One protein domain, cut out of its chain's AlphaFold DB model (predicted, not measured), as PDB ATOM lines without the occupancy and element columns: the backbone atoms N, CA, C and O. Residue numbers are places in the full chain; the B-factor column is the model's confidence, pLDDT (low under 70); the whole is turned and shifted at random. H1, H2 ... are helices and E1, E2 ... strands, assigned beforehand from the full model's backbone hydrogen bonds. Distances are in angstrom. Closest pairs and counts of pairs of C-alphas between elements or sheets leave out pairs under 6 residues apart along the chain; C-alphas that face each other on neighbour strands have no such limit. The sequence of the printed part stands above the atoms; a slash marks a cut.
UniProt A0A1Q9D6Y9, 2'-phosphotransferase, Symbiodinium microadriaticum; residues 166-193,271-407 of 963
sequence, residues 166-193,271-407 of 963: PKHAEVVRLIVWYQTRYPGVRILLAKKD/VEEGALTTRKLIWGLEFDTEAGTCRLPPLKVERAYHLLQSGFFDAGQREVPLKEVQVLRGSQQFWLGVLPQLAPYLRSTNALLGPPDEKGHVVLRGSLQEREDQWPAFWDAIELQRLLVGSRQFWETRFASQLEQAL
ATOM      1  N   PRO A 166       2.068  42.370  -3.178       81.31
ATOM      2  CA  PRO A 166       3.318  42.216  -2.464       81.31
ATOM      3  C   PRO A 166       3.791  40.759  -2.501       81.31
ATOM      4  O   PRO A 166       3.001  39.816  -2.427       81.31
ATOM      5  N   LYS A 167       5.096  40.554  -2.625       84.56
ATOM      6  CA  LYS A 167       5.719  39.230  -2.529       84.56
ATOM      7  C   LYS A 167       5.843  38.832  -1.063       84.56
ATOM      8  O   LYS A 167       5.947  39.686  -0.186       84.56
ATOM      9  N   HIS A 168       5.952  37.529  -0.786       87.06
ATOM     10  CA  HIS A 168       6.221  37.042   0.576       87.06
ATOM     11  C   HIS A 168       7.439  37.735   1.202       87.06
ATOM     12  O   HIS A 168       7.345  38.200   2.328       87.06
ATOM     13  N   ALA A 169       8.530  37.910   0.450       84.56
ATOM     14  CA  ALA A 169       9.728  38.607   0.928       84.56
ATOM     15  C   ALA A 169       9.478  40.076   1.328       84.56
ATOM     16  O   ALA A 169      10.137  40.582   2.227       84.56
ATOM     17  N   GLU A 170       8.524  40.768   0.701       87.75
ATOM     18  CA  GLU A 170       8.181  42.154   1.051       87.75
ATOM     19  C   GLU A 170       7.380  42.214   2.355       87.75
ATOM     20  O   GLU A 170       7.646  43.067   3.197       87.75
ATOM     21  N   VAL A 171       6.473  41.255   2.571       88.12
ATOM     22  CA  VAL A 171       5.776  41.090   3.857       88.12
ATOM     23  C   VAL A 171       6.777  40.779   4.970       88.12
ATOM     24  O   VAL A 171       6.723  41.386   6.036       88.12
ATOM     25  N   VAL A 172       7.735  39.887   4.709       89.62
ATOM     26  CA  VAL A 172       8.807  39.559   5.657       89.62
ATOM     27  C   VAL A 172       9.651  40.788   5.987       89.62
ATOM     28  O   VAL A 172       9.854  41.079   7.163       89.62
ATOM     29  N   ARG A 173      10.099  41.545   4.977       88.75
ATOM     30  CA  ARG A 173      10.841  42.799   5.183       88.75
ATOM     31  C   ARG A 173      10.090  43.751   6.099       88.75
ATOM     32  O   ARG A 173      10.700  44.321   6.995       88.75
ATOM     33  N   LEU A 174       8.783  43.901   5.893       89.00
ATOM     34  CA  LEU A 174       7.955  44.769   6.721       89.00
ATOM     35  C   LEU A 174       7.886  44.273   8.172       89.00
ATOM     36  O   LEU A 174       8.075  45.068   9.090       89.00
ATOM     37  N   ILE A 175       7.673  42.969   8.383       90.06
ATOM     38  CA  ILE A 175       7.651  42.359   9.724       90.06
ATOM     39  C   ILE A 175       8.985  42.601  10.441       90.06
ATOM     40  O   ILE A 175       8.992  43.154  11.539       90.06
ATOM     41  N   VAL A 176      10.104  42.259   9.795       88.56
ATOM     42  CA  VAL A 176      11.451  42.406  10.369       88.56
ATOM     43  C   VAL A 176      11.784  43.876  10.630       88.56
ATOM     44  O   VAL A 176      12.367  44.205  11.663       88.56
ATOM     45  N   TRP A 177      11.370  44.787   9.744       87.38
ATOM     46  CA  TRP A 177      11.558  46.225   9.934       87.38
ATOM     47  C   TRP A 177      10.847  46.732  11.193       87.38
ATOM     48  O   TRP A 177      11.460  47.430  12.003       87.38
ATOM     49  N   TYR A 178       9.580  46.350  11.395       88.62
ATOM     50  CA  TYR A 178       8.836  46.733  12.595       88.62
ATOM     51  C   TYR A 178       9.423  46.108  13.863       88.62
ATOM     52  O   TYR A 178       9.570  46.817  14.856       88.62
ATOM     53  N   GLN A 179       9.807  44.827  13.819       87.25
ATOM     54  CA  GLN A 179      10.463  44.142  14.941       87.25
ATOM     55  C   GLN A 179      11.767  44.843  15.344       87.25
ATOM     56  O   GLN A 179      11.984  45.108  16.524       87.25
ATOM     57  N   THR A 180      12.590  45.219  14.360       85.00
ATOM     58  CA  THR A 180      13.879  45.889  14.593       85.00
ATOM     59  C   THR A 180      13.693  47.309  15.133       85.00
ATOM     60  O   THR A 180      14.445  47.760  15.994       85.00
ATOM     61  N   ARG A 181      12.705  48.053  14.619       86.50
ATOM     62  CA  ARG A 181      12.504  49.465  14.977       86.50
ATOM     63  C   ARG A 181      11.749  49.657  16.291       86.50
ATOM     64  O   ARG A 181      11.969  50.660  16.966       86.50
ATOM     65  N   TYR A 182      10.876  48.718  16.645       86.81
ATOM     66  CA  TYR A 182      10.036  48.779  17.840       86.81
ATOM     67  C   TYR A 182      10.182  47.496  18.672       86.81
ATOM     68  O   TYR A 182       9.224  46.727  18.805       86.81
ATOM     69  N   PRO A 183      11.374  47.243  19.243       84.88
ATOM     70  CA  PRO A 183      11.614  46.040  20.028       84.88
ATOM     71  C   PRO A 183      10.644  45.960  21.215       84.88
ATOM     72  O   PRO A 183      10.374  46.951  21.894       84.88
ATOM     73  N   GLY A 184      10.097  44.767  21.460       83.88
ATOM     74  CA  GLY A 184       9.102  44.518  22.511       83.88
ATOM     75  C   GLY A 184       7.652  44.843  22.127       83.88
ATOM     76  O   GLY A 184       6.737  44.496  22.877       83.88
ATOM     77  N   VAL A 185       7.407  45.451  20.961       88.00
ATOM     78  CA  VAL A 185       6.051  45.623  20.425       88.00
ATOM     79  C   VAL A 185       5.651  44.370  19.652       88.00
ATOM     80  O   VAL A 185       6.316  43.965  18.701       88.00
ATOM     81  N   ARG A 186       4.536  43.749  20.049       87.38
ATOM     82  CA  ARG A 186       3.992  42.586  19.338       87.38
ATOM     83  C   ARG A 186       3.465  43.003  17.969       87.38
ATOM     84  O   ARG A 186       2.609  43.880  17.874       87.38
ATOM     85  N   ILE A 187       3.939  42.328  16.928       89.31
ATOM     86  CA  ILE A 187       3.462  42.518  15.558       89.31
ATOM     87  C   ILE A 187       2.316  41.544  15.310       89.31
ATOM     88  O   ILE A 187       2.488  40.337  15.452       89.31
ATOM     89  N   LEU A 188       1.145  42.060  14.945       88.50
ATOM     90  CA  LEU A 188      -0.041  41.260  14.652       88.50
ATOM     91  C   LEU A 188      -0.344  41.309  13.155       88.50
ATOM     92  O   LEU A 188      -0.164  42.333  12.502       88.50
ATOM     93  N   LEU A 189      -0.822  40.190  12.623       86.81
ATOM     94  CA  LEU A 189      -1.215  40.022  11.234       86.81
ATOM     95  C   LEU A 189      -2.736  39.907  11.141       86.81
ATOM     96  O   LEU A 189      -3.374  39.216  11.937       86.81
ATOM     97  N   ALA A 190      -3.308  40.532  10.116       83.25
ATOM     98  CA  ALA A 190      -4.695  40.344   9.716       83.25
ATOM     99  C   ALA A 190      -4.757  40.021   8.223       83.25
ATOM    100  O   ALA A 190      -3.985  40.542   7.418       83.25
ATOM    101  N   LYS A 191      -5.698  39.155   7.853       80.75
ATOM    102  CA  LYS A 191      -6.026  38.854   6.462       80.75
ATOM    103  C   LYS A 191      -7.536  38.917   6.332       80.75
ATOM    104  O   LYS A 191      -8.224  38.129   6.955       80.75
ATOM    105  N   LYS A 192      -8.042  39.822   5.503       77.12
ATOM    106  CA  LYS A 192      -9.465  39.878   5.174       77.12
ATOM    107  C   LYS A 192      -9.641  39.404   3.743       77.12
ATOM    108  O   LYS A 192      -9.077  40.014   2.836       77.12
ATOM    109  N   ASP A 193     -10.361  38.302   3.548       76.00
ATOM    110  CA  ASP A 193     -10.774  37.911   2.205       76.00
ATOM    111  C   ASP A 193     -11.979  38.755   1.785       76.00
ATOM    112  O   ASP A 193     -12.914  38.975   2.558       76.00
ATOM    113  N   VAL A 271     -14.457  38.018  13.062       53.72
ATOM    114  CA  VAL A 271     -13.985  37.307  14.265       53.72
ATOM    115  C   VAL A 271     -13.137  36.082  13.902       53.72
ATOM    116  O   VAL A 271     -12.217  35.740  14.643       53.72
ATOM    117  N   GLU A 272     -13.387  35.451  12.750       54.31
ATOM    118  CA  GLU A 272     -12.632  34.270  12.309       54.31
ATOM    119  C   GLU A 272     -11.441  34.619  11.399       54.31
ATOM    120  O   GLU A 272     -10.304  34.232  11.684       54.31
ATOM    121  N   GLU A 273     -11.654  35.361  10.306       54.88
ATOM    122  CA  GLU A 273     -10.588  35.614   9.323       54.88
ATOM    123  C   GLU A 273      -9.857  36.944   9.562       54.88
ATOM    124  O   GLU A 273      -8.633  37.008   9.437       54.88
ATOM    125  N   GLY A 274     -10.558  37.982  10.025       63.06
ATOM    126  CA  GLY A 274     -10.020  39.325  10.262       63.06
ATOM    127  C   GLY A 274      -9.300  39.519  11.600       63.06
ATOM    128  O   GLY A 274      -8.683  40.564  11.796       63.06
ATOM    129  N   ALA A 275      -9.342  38.533  12.501       74.69
ATOM    130  CA  ALA A 275      -8.713  38.631  13.814       74.69
ATOM    131  C   ALA A 275      -7.208  38.931  13.719       74.69
ATOM    132  O   ALA A 275      -6.481  38.290  12.947       74.69
ATOM    133  N   LEU A 276      -6.762  39.883  14.544       82.50
ATOM    134  CA  LEU A 276      -5.357  40.218  14.737       82.50
ATOM    135  C   LEU A 276      -4.674  39.087  15.503       82.50
ATOM    136  O   LEU A 276      -4.940  38.876  16.686       82.50
ATOM    137  N   THR A 277      -3.792  38.356  14.829       88.88
ATOM    138  CA  THR A 277      -3.080  37.218  15.415       88.88
ATOM    139  C   THR A 277      -1.597  37.287  15.092       88.88
ATOM    140  O   THR A 277      -1.190  37.846  14.078       88.88
ATOM    141  N   THR A 278      -0.760  36.705  15.944       90.06
ATOM    142  CA  THR A 278       0.689  36.586  15.694       90.06
ATOM    143  C   THR A 278       0.985  35.543  14.622       90.06
ATOM    144  O   THR A 278       1.978  35.620  13.905       90.06
ATOM    145  N   ARG A 279       0.053  34.603  14.442       91.75
ATOM    146  CA  ARG A 279       0.140  33.515  13.483       91.75
ATOM    147  C   ARG A 279      -0.987  33.572  12.461       91.75
ATOM    148  O   ARG A 279      -2.159  33.586  12.846       91.75
ATOM    149  N   LYS A 280      -0.664  33.605  11.165       89.56
ATOM    150  CA  LYS A 280      -1.666  33.749  10.093       89.56
ATOM    151  C   LYS A 280      -1.245  33.068   8.792       89.56
ATOM    152  O   LYS A 280      -0.088  33.121   8.390       89.56
ATOM    153  N   LEU A 281      -2.213  32.478   8.087       89.50
ATOM    154  CA  LEU A 281      -2.024  31.966   6.730       89.50
ATOM    155  C   LEU A 281      -2.159  33.108   5.709       89.50
ATOM    156  O   LEU A 281      -3.267  33.566   5.431       89.50
ATOM    157  N   ILE A 282      -1.050  33.535   5.106       86.69
ATOM    158  CA  ILE A 282      -0.998  34.602   4.095       86.69
ATOM    159  C   ILE A 282      -0.514  34.008   2.770       86.69
ATOM    160  O   ILE A 282       0.563  33.424   2.674       86.69
ATOM    161  N   TRP A 283      -1.356  34.103   1.735       84.38
ATOM    162  CA  TRP A 283      -1.110  33.532   0.400       84.38
ATOM    163  C   TRP A 283      -0.600  32.081   0.431       84.38
ATOM    164  O   TRP A 283       0.235  31.652  -0.364       84.38
ATOM    165  N   GLY A 284      -1.133  31.302   1.375       86.06
ATOM    166  CA  GLY A 284      -0.853  29.882   1.517       86.06
ATOM    167  C   GLY A 284       0.529  29.533   2.081       86.06
ATOM    168  O   GLY A 284       0.940  28.386   1.897       86.06
ATOM    169  N   LEU A 285       1.211  30.484   2.719       90.06
ATOM    170  CA  LEU A 285       2.279  30.250   3.691       90.06
ATOM    171  C   LEU A 285       1.785  30.699   5.059       90.06
ATOM    172  O   LEU A 285       0.985  31.629   5.158       90.06
ATOM    173  N   GLU A 286       2.210  30.013   6.102       91.94
ATOM    174  CA  GLU A 286       1.845  30.376   7.458       91.94
ATOM    175  C   GLU A 286       2.983  31.167   8.092       91.94
ATOM    176  O   GLU A 286       4.108  30.684   8.177       91.94
ATOM    177  N   PHE A 287       2.679  32.396   8.488       92.25
ATOM    178  CA  PHE A 287       3.604  33.317   9.129       92.25
ATOM    179  C   PHE A 287       3.367  33.301  10.628       92.25
ATOM    180  O   PHE A 287       2.212  33.285  11.053       92.25
ATOM    181  N   ASP A 288       4.448  33.350  11.398       93.38
ATOM    182  CA  ASP A 288       4.447  33.507  12.845       93.38
ATOM    183  C   ASP A 288       5.404  34.646  13.222       93.38
ATOM    184  O   ASP A 288       6.624  34.531  13.079       93.38
ATOM    185  N   THR A 289       4.843  35.775  13.653       92.19
ATOM    186  CA  THR A 289       5.590  36.990  13.998       92.19
ATOM    187  C   THR A 289       6.223  36.942  15.384       92.19
ATOM    188  O   THR A 289       7.123  37.735  15.648       92.19
ATOM    189  N   GLU A 290       5.781  36.045  16.269       90.12
ATOM    190  CA  GLU A 290       6.395  35.859  17.589       90.12
ATOM    191  C   GLU A 290       7.556  34.875  17.504       90.12
ATOM    192  O   GLU A 290       8.638  35.156  18.010       90.12
ATOM    193  N   ALA A 291       7.359  33.749  16.811       89.06
ATOM    194  CA  ALA A 291       8.429  32.790  16.565       89.06
ATOM    195  C   ALA A 291       9.438  33.279  15.512       89.06
ATOM    196  O   ALA A 291      10.513  32.696  15.391       89.06
ATOM    197  N   GLY A 292       9.085  34.299  14.721       89.19
ATOM    198  CA  GLY A 292       9.917  34.790  13.626       89.19
ATOM    199  C   GLY A 292      10.040  33.777  12.488       89.19
ATOM    200  O   GLY A 292      11.093  33.679  11.867       89.19
ATOM    201  N   THR A 293       8.983  33.006  12.200       90.75
ATOM    202  CA  THR A 293       9.037  31.918  11.209       90.75
ATOM    203  C   THR A 293       8.005  32.034  10.091       90.75
ATOM    204  O   THR A 293       6.934  32.623  10.235       90.75
ATOM    205  N   CYS A 294       8.336  31.441   8.947       91.56
ATOM    206  CA  CYS A 294       7.449  31.206   7.816       91.56
ATOM    207  C   CYS A 294       7.455  29.711   7.503       91.56
ATOM    208  O   CYS A 294       8.518  29.100   7.418       91.56
ATOM    209  N   ARG A 295       6.283  29.100   7.314       91.88
ATOM    210  CA  ARG A 295       6.181  27.657   7.073       91.88
ATOM    211  C   ARG A 295       5.162  27.278   6.011       91.88
ATOM    212  O   ARG A 295       4.160  27.962   5.780       91.88
ATOM    213  N   LEU A 296       5.409  26.142   5.368       92.31
ATOM    214  CA  LEU A 296       4.515  25.569   4.374       92.31
ATOM    215  C   LEU A 296       3.489  24.670   5.087       92.31
ATOM    216  O   LEU A 296       3.885  23.758   5.809       92.31
ATOM    217  N   PRO A 297       2.175  24.870   4.883       90.44
ATOM    218  CA  PRO A 297       1.163  24.011   5.491       90.44
ATOM    219  C   PRO A 297       1.361  22.521   5.140       90.44
ATOM    220  O   PRO A 297       1.636  22.227   3.970       90.44
ATOM    221  N   PRO A 298       1.133  21.570   6.071       87.38
ATOM    222  CA  PRO A 298       1.404  20.142   5.851       87.38
ATOM    223  C   PRO A 298       0.756  19.560   4.587       87.38
ATOM    224  O   PRO A 298       1.411  18.872   3.809       87.38
ATOM    225  N   LEU A 299      -0.498  19.931   4.302       86.31
ATOM    226  CA  LEU A 299      -1.216  19.484   3.101       86.31
ATOM    227  C   LEU A 299      -0.523  19.915   1.794       86.31
ATOM    228  O   LEU A 299      -0.623  19.242   0.769       86.31
ATOM    229  N   LYS A 300       0.186  21.053   1.795       90.06
ATOM    230  CA  LYS A 300       0.972  21.493   0.634       90.06
ATOM    231  C   LYS A 300       2.271  20.698   0.493       90.06
ATOM    232  O   LYS A 300       2.662  20.432  -0.643       90.06
ATOM    233  N   VAL A 301       2.903  20.304   1.600       90.81
ATOM    234  CA  VAL A 301       4.081  19.419   1.586       90.81
ATOM    235  C   VAL A 301       3.693  18.030   1.071       90.81
ATOM    236  O   VAL A 301       4.368  17.474   0.211       90.81
ATOM    237  N   GLU A 302       2.544  17.506   1.494       90.12
ATOM    238  CA  GLU A 302       2.023  16.225   1.008       90.12
ATOM    239  C   GLU A 302       1.729  16.254  -0.500       90.12
ATOM    240  O   GLU A 302       2.138  15.362  -1.246       90.12
ATOM    241  N   ARG A 303       1.095  17.327  -0.992       90.00
ATOM    242  CA  ARG A 303       0.910  17.534  -2.438       90.00
ATOM    243  C   ARG A 303       2.241  17.617  -3.184       90.00
ATOM    244  O   ARG A 303       2.343  17.068  -4.278       90.00
ATOM    245  N   ALA A 304       3.250  18.272  -2.604       91.31
ATOM    246  CA  ALA A 304       4.595  18.330  -3.171       91.31
ATOM    247  C   ALA A 304       5.224  16.937  -3.276       91.31
ATOM    248  O   ALA A 304       5.752  16.590  -4.332       91.31
ATOM    249  N   TYR A 305       5.101  16.121  -2.225       93.31
ATOM    250  CA  TYR A 305       5.545  14.731  -2.223       93.31
ATOM    251  C   TYR A 305       4.912  13.950  -3.379       93.31
ATOM    252  O   TYR A 305       5.634  13.416  -4.217       93.31
ATOM    253  N   HIS A 306       3.583  13.946  -3.497       91.44
ATOM    254  CA  HIS A 306       2.903  13.209  -4.568       91.44
ATOM    255  C   HIS A 306       3.258  13.712  -5.972       91.44
ATOM    256  O   HIS A 306       3.479  12.903  -6.871       91.44
ATOM    257  N   LEU A 307       3.363  15.030  -6.154       92.50
ATOM    258  CA  LEU A 307       3.752  15.631  -7.428       92.50
ATOM    259  C   LEU A 307       5.164  15.205  -7.850       92.50
ATOM    260  O   LEU A 307       5.371  14.786  -8.987       92.50
ATOM    261  N   LEU A 308       6.129  15.268  -6.929       93.69
ATOM    262  CA  LEU A 308       7.525  14.921  -7.202       93.69
ATOM    263  C   LEU A 308       7.718  13.426  -7.475       93.69
ATOM    264  O   LEU A 308       8.649  13.068  -8.194       93.69
ATOM    265  N   GLN A 309       6.851  12.547  -6.960       89.25
ATOM    266  CA  GLN A 309       6.925  11.106  -7.237       89.25
ATOM    267  C   GLN A 309       6.461  10.710  -8.645       89.25
ATOM    268  O   GLN A 309       6.705   9.572  -9.057       89.25
ATOM    269  N   SER A 310       5.857  11.638  -9.394       89.56
ATOM    270  CA  SER A 310       5.434  11.417 -10.776       89.56
ATOM    271  C   SER A 310       6.565  10.863 -11.649       89.56
ATOM    272  O   SER A 310       7.683  11.387 -11.651       89.56
ATOM    273  N   GLY A 311       6.256   9.824 -12.431       87.81
ATOM    274  CA  GLY A 311       7.196   9.216 -13.377       87.81
ATOM    275  C   GLY A 311       7.601  10.147 -14.526       87.81
ATOM    276  O   GLY A 311       8.612   9.911 -15.180       87.81
ATOM    277  N   PHE A 312       6.868  11.246 -14.743       90.69
ATOM    278  CA  PHE A 312       7.242  12.271 -15.720       90.69
ATOM    279  C   PHE A 312       8.560  12.981 -15.382       90.69
ATOM    280  O   PHE A 312       9.176  13.557 -16.272       90.69
ATOM    281  N   PHE A 313       9.000  12.943 -14.122       93.69
ATOM    282  CA  PHE A 313      10.229  13.605 -13.671       93.69
ATOM    283  C   PHE A 313      11.376  12.624 -13.397       93.69
ATOM    284  O   PHE A 313      12.371  12.999 -12.777       93.69
ATOM    285  N   ASP A 314      11.236  11.366 -13.820       90.38
ATOM    286  CA  ASP A 314      12.278  10.358 -13.642       90.38
ATOM    287  C   ASP A 314      13.463  10.589 -14.582       90.38
ATOM    288  O   ASP A 314      13.320  11.079 -15.703       90.38
ATOM    289  N   ALA A 315      14.656  10.228 -14.108       88.25
ATOM    290  CA  ALA A 315      15.874  10.341 -14.894       88.25
ATOM    291  C   ALA A 315      15.748   9.539 -16.199       88.25
ATOM    292  O   ALA A 315      15.279   8.403 -16.200       88.25
ATOM    293  N   GLY A 316      16.150  10.143 -17.316       87.75
ATOM    294  CA  GLY A 316      15.982   9.567 -18.650       87.75
ATOM    295  C   GLY A 316      14.632   9.870 -19.310       87.75
ATOM    296  O   GLY A 316      14.545   9.772 -20.533       87.75
ATOM    297  N   GLN A 317      13.609  10.309 -18.564       89.06
ATOM    298  CA  GLN A 317      12.338  10.711 -19.161       89.06
ATOM    299  C   GLN A 317      12.444  12.113 -19.772       89.06
ATOM    300  O   GLN A 317      12.640  13.102 -19.066       89.06
ATOM    301  N   ARG A 318      12.300  12.189 -21.098       90.19
ATOM    302  CA  ARG A 318      12.350  13.435 -21.884       90.19
ATOM    303  C   ARG A 318      11.000  13.812 -22.493       90.19
ATOM    304  O   ARG A 318      10.810  14.955 -22.898       90.19
ATOM    305  N   GLU A 319      10.046  12.884 -22.521       90.12
ATOM    306  CA  GLU A 319       8.674  13.138 -22.965       90.12
ATOM    307  C   GLU A 319       7.833  13.621 -21.778       90.12
ATOM    308  O   GLU A 319       7.093  12.869 -21.145       90.12
ATOM    309  N   VAL A 320       7.990  14.903 -21.440       91.88
ATOM    310  CA  VAL A 320       7.299  15.527 -20.305       91.88
ATOM    311  C   VAL A 320       6.208  16.465 -20.821       91.88
ATOM    312  O   VAL A 320       6.521  17.385 -21.581       91.88
ATOM    313  N   PRO A 321       4.930  16.288 -20.434       93.94
ATOM    314  CA  PRO A 321       3.886  17.245 -20.782       93.94
ATOM    315  C   PRO A 321       4.195  18.619 -20.176       93.94
ATOM    316  O   PRO A 321       4.459  18.725 -18.976       93.94
ATOM    317  N   LEU A 322       4.093  19.697 -20.964       92.31
ATOM    318  CA  LEU A 322       4.366  21.057 -20.473       92.31
ATOM    319  C   LEU A 322       3.485  21.411 -19.266       92.31
ATOM    320  O   LEU A 322       3.918  22.106 -18.348       92.31
ATOM    321  N   LYS A 323       2.253  20.890 -19.238       90.06
ATOM    322  CA  LYS A 323       1.320  21.103 -18.131       90.06
ATOM    323  C   LYS A 323       1.865  20.587 -16.795       90.06
ATOM    324  O   LYS A 323       1.679  21.263 -15.786       90.06
ATOM    325  N   GLU A 324       2.555  19.450 -16.790       93.31
ATOM    326  CA  GLU A 324       3.150  18.869 -15.579       93.31
ATOM    327  C   GLU A 324       4.297  19.743 -15.062       93.31
ATOM    328  O   GLU A 324       4.354  20.059 -13.874       93.31
ATOM    329  N   VAL A 325       5.151  20.245 -15.962       94.06
ATOM    330  CA  VAL A 325       6.223  21.186 -15.594       94.06
ATOM    331  C   VAL A 325       5.657  22.506 -15.073       94.06
ATOM    332  O   VAL A 325       6.177  23.055 -14.105       94.06
ATOM    333  N   GLN A 326       4.564  23.012 -15.650       92.75
ATOM    334  CA  GLN A 326       3.886  24.212 -15.146       92.75
ATOM    335  C   GLN A 326       3.328  24.009 -13.729       92.75
ATOM    336  O   GLN A 326       3.446  24.906 -12.892       92.75
ATOM    337  N   VAL A 327       2.742  22.842 -13.442       93.25
ATOM    338  CA  VAL A 327       2.238  22.495 -12.100       93.25
ATOM    339  C   VAL A 327       3.392  22.363 -11.101       93.25
ATOM    340  O   VAL A 327       3.319  22.925 -10.003       93.25
ATOM    341  N   LEU A 328       4.478  21.693 -11.495       94.81
ATOM    342  CA  LEU A 328       5.712  21.595 -10.716       94.81
ATOM    343  C   LEU A 328       6.281  22.976 -10.401       94.81
ATOM    344  O   LEU A 328       6.443  23.320  -9.230       94.81
ATOM    345  N   ARG A 329       6.518  23.804 -11.421       94.38
ATOM    346  CA  ARG A 329       7.098  25.136 -11.242       94.38
ATOM    347  C   ARG A 329       6.211  26.047 -10.397       94.38
ATOM    348  O   ARG A 329       6.732  26.811  -9.580       94.38
ATOM    349  N   GLY A 330       4.894  25.977 -10.587       90.38
ATOM    350  CA  GLY A 330       3.927  26.711  -9.773       90.38
ATOM    351  C   GLY A 330       4.001  26.313  -8.299       90.38
ATOM    352  O   GLY A 330       3.963  27.178  -7.430       90.38
ATOM    353  N   SER A 331       4.193  25.024  -8.012       90.81
ATOM    354  CA  SER A 331       4.372  24.521  -6.645       90.81
ATOM    355  C   SER A 331       5.711  24.960  -6.048       90.81
ATOM    356  O   SER A 331       5.738  25.497  -4.940       90.81
ATOM    357  N   GLN A 332       6.798  24.845  -6.816       92.94
ATOM    358  CA  GLN A 332       8.131  25.304  -6.422       92.94
ATOM    359  C   GLN A 332       8.157  26.789  -6.043       92.94
ATOM    360  O   GLN A 332       8.886  27.163  -5.130       92.94
ATOM    361  N   GLN A 333       7.329  27.636  -6.671       87.56
ATOM    362  CA  GLN A 333       7.224  29.053  -6.305       87.56
ATOM    363  C   GLN A 333       6.834  29.256  -4.834       87.56
ATOM    364  O   GLN A 333       7.349  30.169  -4.196       87.56
ATOM    365  N   PHE A 334       5.947  28.415  -4.292       85.00
ATOM    366  CA  PHE A 334       5.581  28.462  -2.875       85.00
ATOM    367  C   PHE A 334       6.689  27.904  -1.990       85.00
ATOM    368  O   PHE A 334       6.920  28.429  -0.906       85.00
ATOM    369  N   TRP A 335       7.380  26.859  -2.450       89.56
ATOM    370  CA  TRP A 335       8.481  26.256  -1.698       89.56
ATOM    371  C   TRP A 335       9.622  27.250  -1.510       89.56
ATOM    372  O   TRP A 335      10.177  27.298  -0.424       89.56
ATOM    373  N   LEU A 336       9.903  28.116  -2.490       87.94
ATOM    374  CA  LEU A 336      10.904  29.182  -2.354       87.94
ATOM    375  C   LEU A 336      10.616  30.178  -1.222       87.94
ATOM    376  O   LEU A 336      11.545  30.825  -0.750       87.94
ATOM    377  N   GLY A 337       9.359  30.307  -0.787       83.44
ATOM    378  CA  GLY A 337       9.015  31.154   0.355       83.44
ATOM    379  C   GLY A 337       9.499  30.603   1.700       83.44
ATOM    380  O   GLY A 337       9.597  31.367   2.653       83.44
ATOM    381  N   VAL A 338       9.811  29.303   1.768       87.62
ATOM    382  CA  VAL A 338      10.337  28.620   2.967       87.62
ATOM    383  C   VAL A 338      11.721  28.006   2.747       87.62
ATOM    384  O   VAL A 338      12.473  27.819   3.689       87.62
ATOM    385  N   LEU A 339      12.078  27.712   1.498       87.38
ATOM    386  CA  LEU A 339      13.340  27.109   1.083       87.38
ATOM    387  C   LEU A 339      13.985  27.949  -0.037       87.38
ATOM    388  O   LEU A 339      14.059  27.502  -1.191       87.38
ATOM    389  N   PRO A 340      14.430  29.185   0.257       82.56
ATOM    390  CA  PRO A 340      15.024  30.074  -0.744       82.56
ATOM    391  C   PRO A 340      16.300  29.499  -1.382       82.56
ATOM    392  O   PRO A 340      16.590  29.804  -2.541       82.56
ATOM    393  N   GLN A 341      17.018  28.607  -0.691       81.81
ATOM    394  CA  GLN A 341      18.196  27.899  -1.207       81.81
ATOM    395  C   GLN A 341      17.898  27.024  -2.430       81.81
ATOM    396  O   GLN A 341      18.806  26.702  -3.192       81.81
ATOM    397  N   LEU A 342      16.630  26.665  -2.675       87.75
ATOM    398  CA  LEU A 342      16.250  25.924  -3.878       87.75
ATOM    399  C   LEU A 342      16.268  26.792  -5.146       87.75
ATOM    400  O   LEU A 342      16.330  26.243  -6.246       87.75
ATOM    401  N   ALA A 343      16.229  28.125  -5.024       87.88
ATOM    402  CA  ALA A 343      16.059  29.036  -6.158       87.88
ATOM    403  C   ALA A 343      17.080  28.830  -7.295       87.88
ATOM    404  O   ALA A 343      16.647  28.763  -8.450       87.88
ATOM    405  N   PRO A 344      18.393  28.671  -7.027       86.81
ATOM    406  CA  PRO A 344      19.377  28.468  -8.088       86.81
ATOM    407  C   PRO A 344      19.148  27.170  -8.887       86.81
ATOM    408  O   PRO A 344      19.315  27.162 -10.108       86.81
ATOM    409  N   TYR A 345      18.659  26.107  -8.238       86.00
ATOM    410  CA  TYR A 345      18.360  24.822  -8.885       86.00
ATOM    411  C   TYR A 345      17.130  24.884  -9.798       86.00
ATOM    412  O   TYR A 345      16.971  24.042 -10.678       86.00
ATOM    413  N   LEU A 346      16.257  25.885  -9.643       90.00
ATOM    414  CA  LEU A 346      15.048  26.004 -10.461       90.00
ATOM    415  C   LEU A 346      15.310  26.570 -11.860       90.00
ATOM    416  O   LEU A 346      14.400  26.565 -12.693       90.00
ATOM    417  N   ARG A 347      16.532  27.038 -12.156       87.62
ATOM    418  CA  ARG A 347      16.905  27.473 -13.512       87.62
ATOM    419  C   ARG A 347      16.662  26.364 -14.535       87.62
ATOM    420  O   ARG A 347      16.108  26.651 -15.594       87.62
ATOM    421  N   SER A 348      17.006  25.121 -14.196       87.88
ATOM    422  CA  SER A 348      16.765  23.969 -15.068       87.88
ATOM    423  C   SER A 348      15.270  23.749 -15.289       87.88
ATOM    424  O   SER A 348      14.847  23.590 -16.423       87.88
ATOM    425  N   THR A 349      14.429  23.881 -14.256       92.31
ATOM    426  CA  THR A 349      12.964  23.803 -14.423       92.31
ATOM    427  C   THR A 349      12.426  24.937 -15.308       92.31
ATOM    428  O   THR A 349      11.564  24.705 -16.152       92.31
ATOM    429  N   ASN A 350      12.949  26.161 -15.169       91.44
ATOM    430  CA  ASN A 350      12.546  27.294 -16.010       91.44
ATOM    431  C   ASN A 350      12.897  27.077 -17.491       91.44
ATOM    432  O   ASN A 350      12.143  27.514 -18.360       91.44
ATOM    433  N   ALA A 351      14.001  26.382 -17.787       88.75
ATOM    434  CA  ALA A 351      14.401  26.066 -19.158       88.75
ATOM    435  C   ALA A 351      13.364  25.195 -19.896       88.75
ATOM    436  O   ALA A 351      13.264  25.270 -21.121       88.75
ATOM    437  N   LEU A 352      12.551  24.426 -19.158       91.19
ATOM    438  CA  LEU A 352      11.500  23.557 -19.696       91.19
ATOM    439  C   LEU A 352      10.165  24.290 -19.968       91.19
ATOM    440  O   LEU A 352       9.243  23.692 -20.512       91.19
ATOM    441  N   LEU A 353      10.024  25.579 -19.629       90.25
ATOM    442  CA  LEU A 353       8.759  26.333 -19.764       90.25
ATOM    443  C   LEU A 353       8.577  27.014 -21.133       90.25
ATOM    444  O   LEU A 353       7.835  27.990 -21.262       90.25
ATOM    445  N   GLY A 354       9.270  26.522 -22.159       85.75
ATOM    446  CA  GLY A 354       9.127  27.002 -23.532       85.75
ATOM    447  C   GLY A 354       7.774  26.639 -24.170       85.75
ATOM    448  O   GLY A 354       7.001  25.864 -23.606       85.75
ATOM    449  N   PRO A 355       7.477  27.186 -25.367       84.94
ATOM    450  CA  PRO A 355       6.350  26.756 -26.186       84.94
ATOM    451  C   PRO A 355       6.409  25.240 -26.410       84.94
ATOM    452  O   PRO A 355       7.492  24.732 -26.717       84.94
ATOM    453  N   PRO A 356       5.286  24.526 -26.242       89.69
ATOM    454  CA  PRO A 356       5.279  23.084 -26.396       89.69
ATOM    455  C   PRO A 356       5.335  22.675 -27.870       89.69
ATOM    456  O   PRO A 356       5.085  23.484 -28.766       89.69
ATOM    457  N   ASP A 357       5.622  21.398 -28.111       88.56
ATOM    458  CA  ASP A 357       5.437  20.783 -29.426       88.56
ATOM    459  C   ASP A 357       3.945  20.603 -29.781       88.56
ATOM    460  O   ASP A 357       3.043  20.897 -28.990       88.56
ATOM    461  N   GLU A 358       3.669  20.070 -30.975       87.19
ATOM    462  CA  GLU A 358       2.305  19.779 -31.449       87.19
ATOM    463  C   GLU A 358       1.532  18.809 -30.535       87.19
ATOM    464  O   GLU A 358       0.300  18.784 -30.551       87.19
ATOM    465  N   LYS A 359       2.239  18.014 -29.723       85.44
ATOM    466  CA  LYS A 359       1.667  17.054 -28.774       85.44
ATOM    467  C   LYS A 359       1.501  17.638 -27.364       85.44
ATOM    468  O   LYS A 359       1.001  16.937 -26.487       85.44
ATOM    469  N   GLY A 360       1.898  18.890 -27.123       87.88
ATOM    470  CA  GLY A 360       1.834  19.527 -25.805       87.88
ATOM    471  C   GLY A 360       3.010  19.200 -24.870       87.88
ATOM    472  O   GLY A 360       2.921  19.485 -23.670       87.88
ATOM    473  N   HIS A 361       4.092  18.604 -25.375       91.69
ATOM    474  CA  HIS A 361       5.290  18.266 -24.604       91.69
ATOM    475  C   HIS A 361       6.311  19.399 -24.596       91.69
ATOM    476  O   HIS A 361       6.303  20.295 -25.439       91.69
ATOM    477  N   VAL A 362       7.194  19.352 -23.603       92.12
ATOM    478  CA  VAL A 362       8.278  20.312 -23.415       92.12
ATOM    479  C   VAL A 362       9.268  20.270 -24.575       92.12
ATOM    480  O   VAL A 362       9.767  19.210 -24.948       92.12
ATOM    481  N   VAL A 363       9.631  21.455 -25.073       88.50
ATOM    482  CA  VAL A 363      10.725  21.640 -26.031       88.50
ATOM    483  C   VAL A 363      11.755  22.593 -25.439       88.50
ATOM    484  O   VAL A 363      11.464  23.758 -25.160       88.50
ATOM    485  N   LEU A 364      12.980  22.100 -25.263       87.25
ATOM    486  CA  LEU A 364      14.098  22.915 -24.797       87.25
ATOM    487  C   LEU A 364      14.609  23.838 -25.910       87.25
ATOM    488  O   LEU A 364      14.738  23.445 -27.072       87.25
ATOM    489  N   ARG A 365      14.935  25.074 -25.528       81.06
ATOM    490  CA  ARG A 365      15.592  26.069 -26.390       81.06
ATOM    491  C   ARG A 365      17.117  25.931 -26.294       81.06
ATOM    492  O   ARG A 365      17.623  25.345 -25.346       81.06
ATOM    493  N   GLY A 366      17.833  26.489 -27.269       83.44
ATOM    494  CA  GLY A 366      19.301  26.451 -27.335       83.44
ATOM    495  C   GLY A 366      19.838  25.472 -28.379       83.44
ATOM    496  O   GLY A 366      19.071  24.839 -29.118       83.44
ATOM    497  N   SER A 367      21.162  25.387 -28.455       84.75
ATOM    498  CA  SER A 367      21.923  24.409 -29.234       84.75
ATOM    499  C   SER A 367      21.656  22.976 -28.760       84.75
ATOM    500  O   SER A 367      21.139  22.759 -27.667       84.75
ATOM    501  N   LEU A 368      22.001  21.974 -29.575       83.25
ATOM    502  CA  LEU A 368      21.830  20.567 -29.189       83.25
ATOM    503  C   LEU A 368      22.563  20.244 -27.881       83.25
ATOM    504  O   LEU A 368      21.976  19.616 -27.010       83.25
ATOM    505  N   GLN A 369      23.791  20.745 -27.719       79.00
ATOM    506  CA  GLN A 369      24.574  20.534 -26.503       79.00
ATOM    507  C   GLN A 369      23.899  21.160 -25.278       79.00
ATOM    508  O   GLN A 369      23.705  20.485 -24.275       79.00
ATOM    509  N   GLU A 370      23.449  22.415 -25.379       80.50
ATOM    510  CA  GLU A 370      22.755  23.078 -24.268       80.50
ATOM    511  C   GLU A 370      21.489  22.320 -23.855       80.50
ATOM    512  O   GLU A 370      21.211  22.201 -22.666       80.50
ATOM    513  N   ARG A 371      20.732  21.769 -24.814       85.19
ATOM    514  CA  ARG A 371      19.539  20.960 -24.515       85.19
ATOM    515  C   ARG A 371      19.891  19.660 -23.795       85.19
ATOM    516  O   ARG A 371      19.166  19.269 -22.884       85.19
ATOM    517  N   GLU A 372      20.974  19.002 -24.198       84.44
ATOM    518  CA  GLU A 372      21.463  17.792 -23.532       84.44
ATOM    519  C   GLU A 372      21.914  18.082 -22.095       84.44
ATOM    520  O   GLU A 372      21.624  17.289 -21.203       84.44
ATOM    521  N   ASP A 373      22.516  19.246 -21.843       82.38
ATOM    522  CA  ASP A 373      23.017  19.626 -20.518       82.38
ATOM    523  C   ASP A 373      21.898  20.043 -19.536       82.38
ATOM    524  O   ASP A 373      22.042  19.884 -18.319       82.38
ATOM    525  N   GLN A 374      20.757  20.552 -20.027       87.25
ATOM    526  CA  GLN A 374      19.634  20.962 -19.163       87.25
ATOM    527  C   GLN A 374      18.905  19.781 -18.508       87.25
ATOM    528  O   GLN A 374      18.421  19.917 -17.382       87.25
ATOM    529  N   TRP A 375      18.807  18.631 -19.183       90.12
ATOM    530  CA  TRP A 375      18.066  17.475 -18.666       90.12
ATOM    531  C   TRP A 375      18.673  16.895 -17.380       90.12
ATOM    532  O   TRP A 375      17.938  16.784 -16.396       90.12
ATOM    533  N   PRO A 376      19.987  16.590 -17.314       87.62
ATOM    534  CA  PRO A 376      20.636  16.194 -16.069       87.62
ATOM    535  C   PRO A 376      20.416  17.212 -14.953       87.62
ATOM    536  O   PRO A 376      19.958  16.836 -13.880       87.62
ATOM    537  N   ALA A 377      20.618  18.506 -15.228       86.50
ATOM    538  CA  ALA A 377      20.415  19.565 -14.240       86.50
ATOM    539  C   ALA A 377      18.962  19.647 -13.729       86.50
ATOM    540  O   ALA A 377      18.721  20.031 -12.583       86.50
ATOM    541  N   PHE A 378      17.980  19.302 -14.566       91.88
ATOM    542  CA  PHE A 378      16.579  19.198 -14.166       91.88
ATOM    543  C   PHE A 378      16.338  17.990 -13.256       91.88
ATOM    544  O   PHE A 378      15.817  18.162 -12.155       91.88
ATOM    545  N   TRP A 379      16.756  16.789 -13.663       91.81
ATOM    546  CA  TRP A 379      16.577  15.574 -12.854       91.81
ATOM    547  C   TRP A 379      17.303  15.656 -11.512       91.81
ATOM    548  O   TRP A 379      16.762  15.257 -10.487       91.81
ATOM    549  N   ASP A 380      18.484  16.261 -11.507       87.81
ATOM    550  CA  ASP A 380      19.260  16.534 -10.308       87.81
ATOM    551  C   ASP A 380      18.523  17.449  -9.318       87.81
ATOM    552  O   ASP A 380      18.505  17.196  -8.111       87.81
ATOM    553  N   ALA A 381      17.885  18.510  -9.825       91.75
ATOM    554  CA  ALA A 381      17.072  19.403  -9.008       91.75
ATOM    555  C   ALA A 381      15.845  18.674  -8.439       91.75
ATOM    556  O   ALA A 381      15.482  18.894  -7.281       91.75
ATOM    557  N   ILE A 382      15.217  17.800  -9.232       94.62
ATOM    558  CA  ILE A 382      14.092  16.963  -8.796       94.62
ATOM    559  C   ILE A 382      14.522  15.989  -7.705       94.62
ATOM    560  O   ILE A 382      13.795  15.808  -6.732       94.62
ATOM    561  N   GLU A 383      15.689  15.371  -7.830       92.69
ATOM    562  CA  GLU A 383      16.190  14.405  -6.858       92.69
ATOM    563  C   GLU A 383      16.511  15.043  -5.508       92.69
ATOM    564  O   GLU A 383      16.104  14.510  -4.477       92.69
ATOM    565  N   LEU A 384      17.136  16.226  -5.509       93.31
ATOM    566  CA  LEU A 384      17.295  17.032  -4.297       93.31
ATOM    567  C   LEU A 384      15.932  17.295  -3.641       93.31
ATOM    568  O   LEU A 384      15.753  17.064  -2.447       93.31
ATOM    569  N   GLN A 385      14.939  17.725  -4.421       94.88
ATOM    570  CA  GLN A 385      13.594  17.992  -3.905       94.88
ATOM    571  C   GLN A 385      12.922  16.719  -3.367       94.88
ATOM    572  O   GLN A 385      12.310  16.773  -2.302       94.88
ATOM    573  N   ARG A 386      13.078  15.572  -4.046       95.25
ATOM    574  CA  ARG A 386      12.585  14.252  -3.611       95.25
ATOM    575  C   ARG A 386      13.209  13.812  -2.290       95.25
ATOM    576  O   ARG A 386      12.484  13.287  -1.450       95.25
ATOM    577  N   LEU A 387      14.504  14.057  -2.089       94.38
ATOM    578  CA  LEU A 387      15.170  13.811  -0.811       94.38
ATOM    579  C   LEU A 387      14.537  14.656   0.301       94.38
ATOM    580  O   LEU A 387      14.150  14.123   1.339       94.38
ATOM    581  N   LEU A 388      14.364  15.960   0.062       92.38
ATOM    582  CA  LEU A 388      13.820  16.882   1.060       92.38
ATOM    583  C   LEU A 388      12.388  16.509   1.479       92.38
ATOM    584  O   LEU A 388      12.104  16.489   2.676       92.38
ATOM    585  N   VAL A 389      11.508  16.162   0.530       93.56
ATOM    586  CA  VAL A 389      10.122  15.744   0.832       93.56
ATOM    587  C   VAL A 389       9.992  14.277   1.252       93.56
ATOM    588  O   VAL A 389       8.940  13.895   1.758       93.56
ATOM    589  N   GLY A 390      10.997  13.429   1.025       90.88
ATOM    590  CA  GLY A 390      10.890  11.982   1.244       90.88
ATOM    591  C   GLY A 390      10.724  11.599   2.715       90.88
ATOM    592  O   GLY A 390       9.943  10.706   3.044       90.88
ATOM    593  N   SER A 391      11.390  12.330   3.606       87.88
ATOM    594  CA  SER A 391      11.386  12.067   5.045       87.88
ATOM    595  C   SER A 391      10.237  12.792   5.746       87.88
ATOM    596  O   SER A 391      10.404  13.891   6.276       87.88
ATOM    597  N   ARG A 392       9.059  12.152   5.771       88.75
ATOM    598  CA  ARG A 392       7.819  12.714   6.350       88.75
ATOM    599  C   ARG A 392       7.970  13.213   7.788       88.75
ATOM    600  O   ARG A 392       7.395  14.235   8.143       88.75
ATOM    601  N   GLN A 393       8.783  12.527   8.589       87.44
ATOM    602  CA  GLN A 393       9.057  12.886   9.985       87.44
ATOM    603  C   GLN A 393       9.724  14.262  10.163       87.44
ATOM    604  O   GLN A 393       9.682  14.815  11.254       87.44
ATOM    605  N   PHE A 394      10.328  14.819   9.109       88.06
ATOM    606  CA  PHE A 394      11.005  16.118   9.145       88.06
ATOM    607  C   PHE A 394      10.223  17.227   8.433       88.06
ATOM    608  O   PHE A 394      10.745  18.322   8.265       88.06
ATOM    609  N   TRP A 395       8.985  16.985   7.985       89.56
ATOM    610  CA  TRP A 395       8.235  17.984   7.211       89.56
ATOM    611  C   TRP A 395       7.989  19.285   7.975       89.56
ATOM    612  O   TRP A 395       8.122  20.356   7.389       89.56
ATOM    613  N   GLU A 396       7.667  19.201   9.266       84.56
ATOM    614  CA  GLU A 396       7.366  20.387  10.076       84.56
ATOM    615  C   GLU A 396       8.585  21.291  10.278       84.56
ATOM    616  O   GLU A 396       8.448  22.511  10.248       84.56
ATOM    617  N   THR A 397       9.771  20.705  10.445       86.06
ATOM    618  CA  THR A 397      11.012  21.454  10.672       86.06
ATOM    619  C   THR A 397      11.657  21.905   9.364       86.06
ATOM    620  O   THR A 397      12.114  23.037   9.266       86.06
ATOM    621  N   ARG A 398      11.667  21.050   8.334       88.31
ATOM    622  CA  ARG A 398      12.341  21.299   7.048       88.31
ATOM    623  C   ARG A 398      11.608  22.301   6.164       88.31
ATOM    624  O   ARG A 398      12.241  23.025   5.407       88.31
ATOM    625  N   PHE A 399      10.278  22.337   6.226       90.69
ATOM    626  CA  PHE A 399       9.467  23.290   5.460       90.69
ATOM    627  C   PHE A 399       9.029  24.484   6.314       90.69
ATOM    628  O   PHE A 399       7.943  25.036   6.114       90.69
ATOM    629  N   ALA A 400       9.898  24.880   7.241       89.00
ATOM    630  CA  ALA A 400       9.820  26.099   8.022       89.00
ATOM    631  C   ALA A 400      11.175  26.819   7.964       89.00
ATOM    632  O   ALA A 400      12.227  26.188   8.036       89.00
ATOM    633  N   SER A 401      11.152  28.139   7.840       87.06
ATOM    634  CA  SER A 401      12.341  28.987   7.866       87.06
ATOM    635  C   SER A 401      12.147  30.165   8.800       87.06
ATOM    636  O   SER A 401      11.025  30.580   9.088       87.06
ATOM    637  N   GLN A 402      13.265  30.715   9.263       86.88
ATOM    638  CA  GLN A 402      13.280  32.017   9.920       86.88
ATOM    639  C   GLN A 402      12.940  33.102   8.889       86.88
ATOM    640  O   GLN A 402      13.361  33.002   7.730       86.88
ATOM    641  N   LEU A 403      12.184  34.124   9.287       87.94
ATOM    642  CA  LEU A 403      11.749  35.203   8.394       87.94
ATOM    643  C   LEU A 403      12.957  35.875   7.724       87.94
ATOM    644  O   LEU A 403      12.963  36.095   6.515       87.94
ATOM    645  N   GLU A 404      14.036  36.091   8.466       84.12
ATOM    646  CA  GLU A 404      15.266  36.712   7.983       84.12
ATOM    647  C   GLU A 404      15.823  36.001   6.737       84.12
ATOM    648  O   GLU A 404      16.377  36.652   5.857       84.12
ATOM    649  N   GLN A 405      15.606  34.690   6.572       80.12
ATOM    650  CA  GLN A 405      16.094  33.945   5.404       80.12
ATOM    651  C   GLN A 405      15.486  34.413   4.071       80.12
ATOM    652  O   GLN A 405      16.078  34.173   3.016       80.12
ATOM    653  N   ALA A 406      14.342  35.104   4.093       82.00
ATOM    654  CA  ALA A 406      13.755  35.720   2.903       82.00
ATOM    655  C   ALA A 406      14.481  37.009   2.458       82.00
ATOM    656  O   ALA A 406      14.204  37.523   1.372       82.00
ATOM    657  N   LEU A 407      15.401  37.533   3.275       83.50
ATOM    658  CA  LEU A 407      16.151  38.756   3.010       83.50
ATOM    659  C   LEU A 407      17.404  38.499   2.150       83.50
ATOM    660  O   LEU A 407      17.999  37.412   2.106       83.50
TER     661      LEU A 407
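AT A GLANCE: This is residues 166 to 193 and 271 to 407 of the 963 residues of the protein "2'-phosphotransferase" of Symbiodinium microadriaticum (UniProt A0A1Q9D6Y9). An elongated body with a small, twisted four-strand sheet towards one end and, towards the other, a loose up-and-down bundle of four helices, H2 to H5, each running against the one before. H1 and short H7 pack on each other beside the sheet, while H6 leads from the bundle back to edge strand E4. The printed part has 165 residues, mixed in class, ordered H1 E1 E2 E3 H2 H3 H4 H5 H6 E4 H7; the antiparallel sheet runs E1 E2 E3 E4. It is only just loose, close to compact, with a radius of gyration of the C-alphas of 18.6 A and spans of 58 by 30 by 28 A.

HOW THE PARTS SIT: E1, residues 279 to 282, E2, residues 285 to 288, and E3, residues 293 to 295, form a meander of two hairpins, each strand the antiparallel neighbour of the one before. N 282 and O 285 are 2.8 A apart, and N 288 and O 293 2.8 A, within hydrogen-bond range. E4, residues 400 to 402, is antiparallel to E3, with N 294 and O 401 2.8 A apart. H1, residues 168 to 181, only grazes the sheet with residues 168 to 175 and touches H7, residues 403 to 406, at the C-alphas of Ala 169 and Ala 406, 5.3 A. The hub H2, residues 298 to 308, and H3, residues 322 to 335, form a helical hairpin that only just touches, with 3 pairs of C-alphas within 8 A, the closest Leu 307 and Leu 328, 7.1 A. H3 and H4, residues 340 to 351, another helical hairpin, also only just touch, with 3 such pairs, the closest Arg 329 and Thr 349, 6.8 A. H4 and H5, residues 368 to 390, a third, touch at the C-alphas of Ser 348 and Phe 378, 4.9 A. H5 touches H2 with residues 382 to 390 alone, the closest C-alphas Tyr 305 and Val 389, 5.6 A. H6, residues 392 to 398, only just touches H2, with 3 pairs. Every O i to N i+4 pair is within range in H1 and H2, 9 of 10 in H3, 16 of 19 in H5, 3 of 8 in H4 and 1 of 3 in H6; at i+3, 7 of 9 in H4 and 2 of 4 in H6; H7 is too short.

IN THESE COORDINATES: H1 begins at C-alpha 168 (6.221, 37.042, 0.576) and measures 20.0 A; H5 measures 33.5 A. H7 ends at C-alpha 406 (13.755, 35.720, 2.903).

THE WHOLE: Residues 194 to 270 are not printed, a 12.5 A gap between C-alphas 193 and 271. H2 to H3 and H4 to H5 are long links. Residues 271 to 274 have pLDDT under 70.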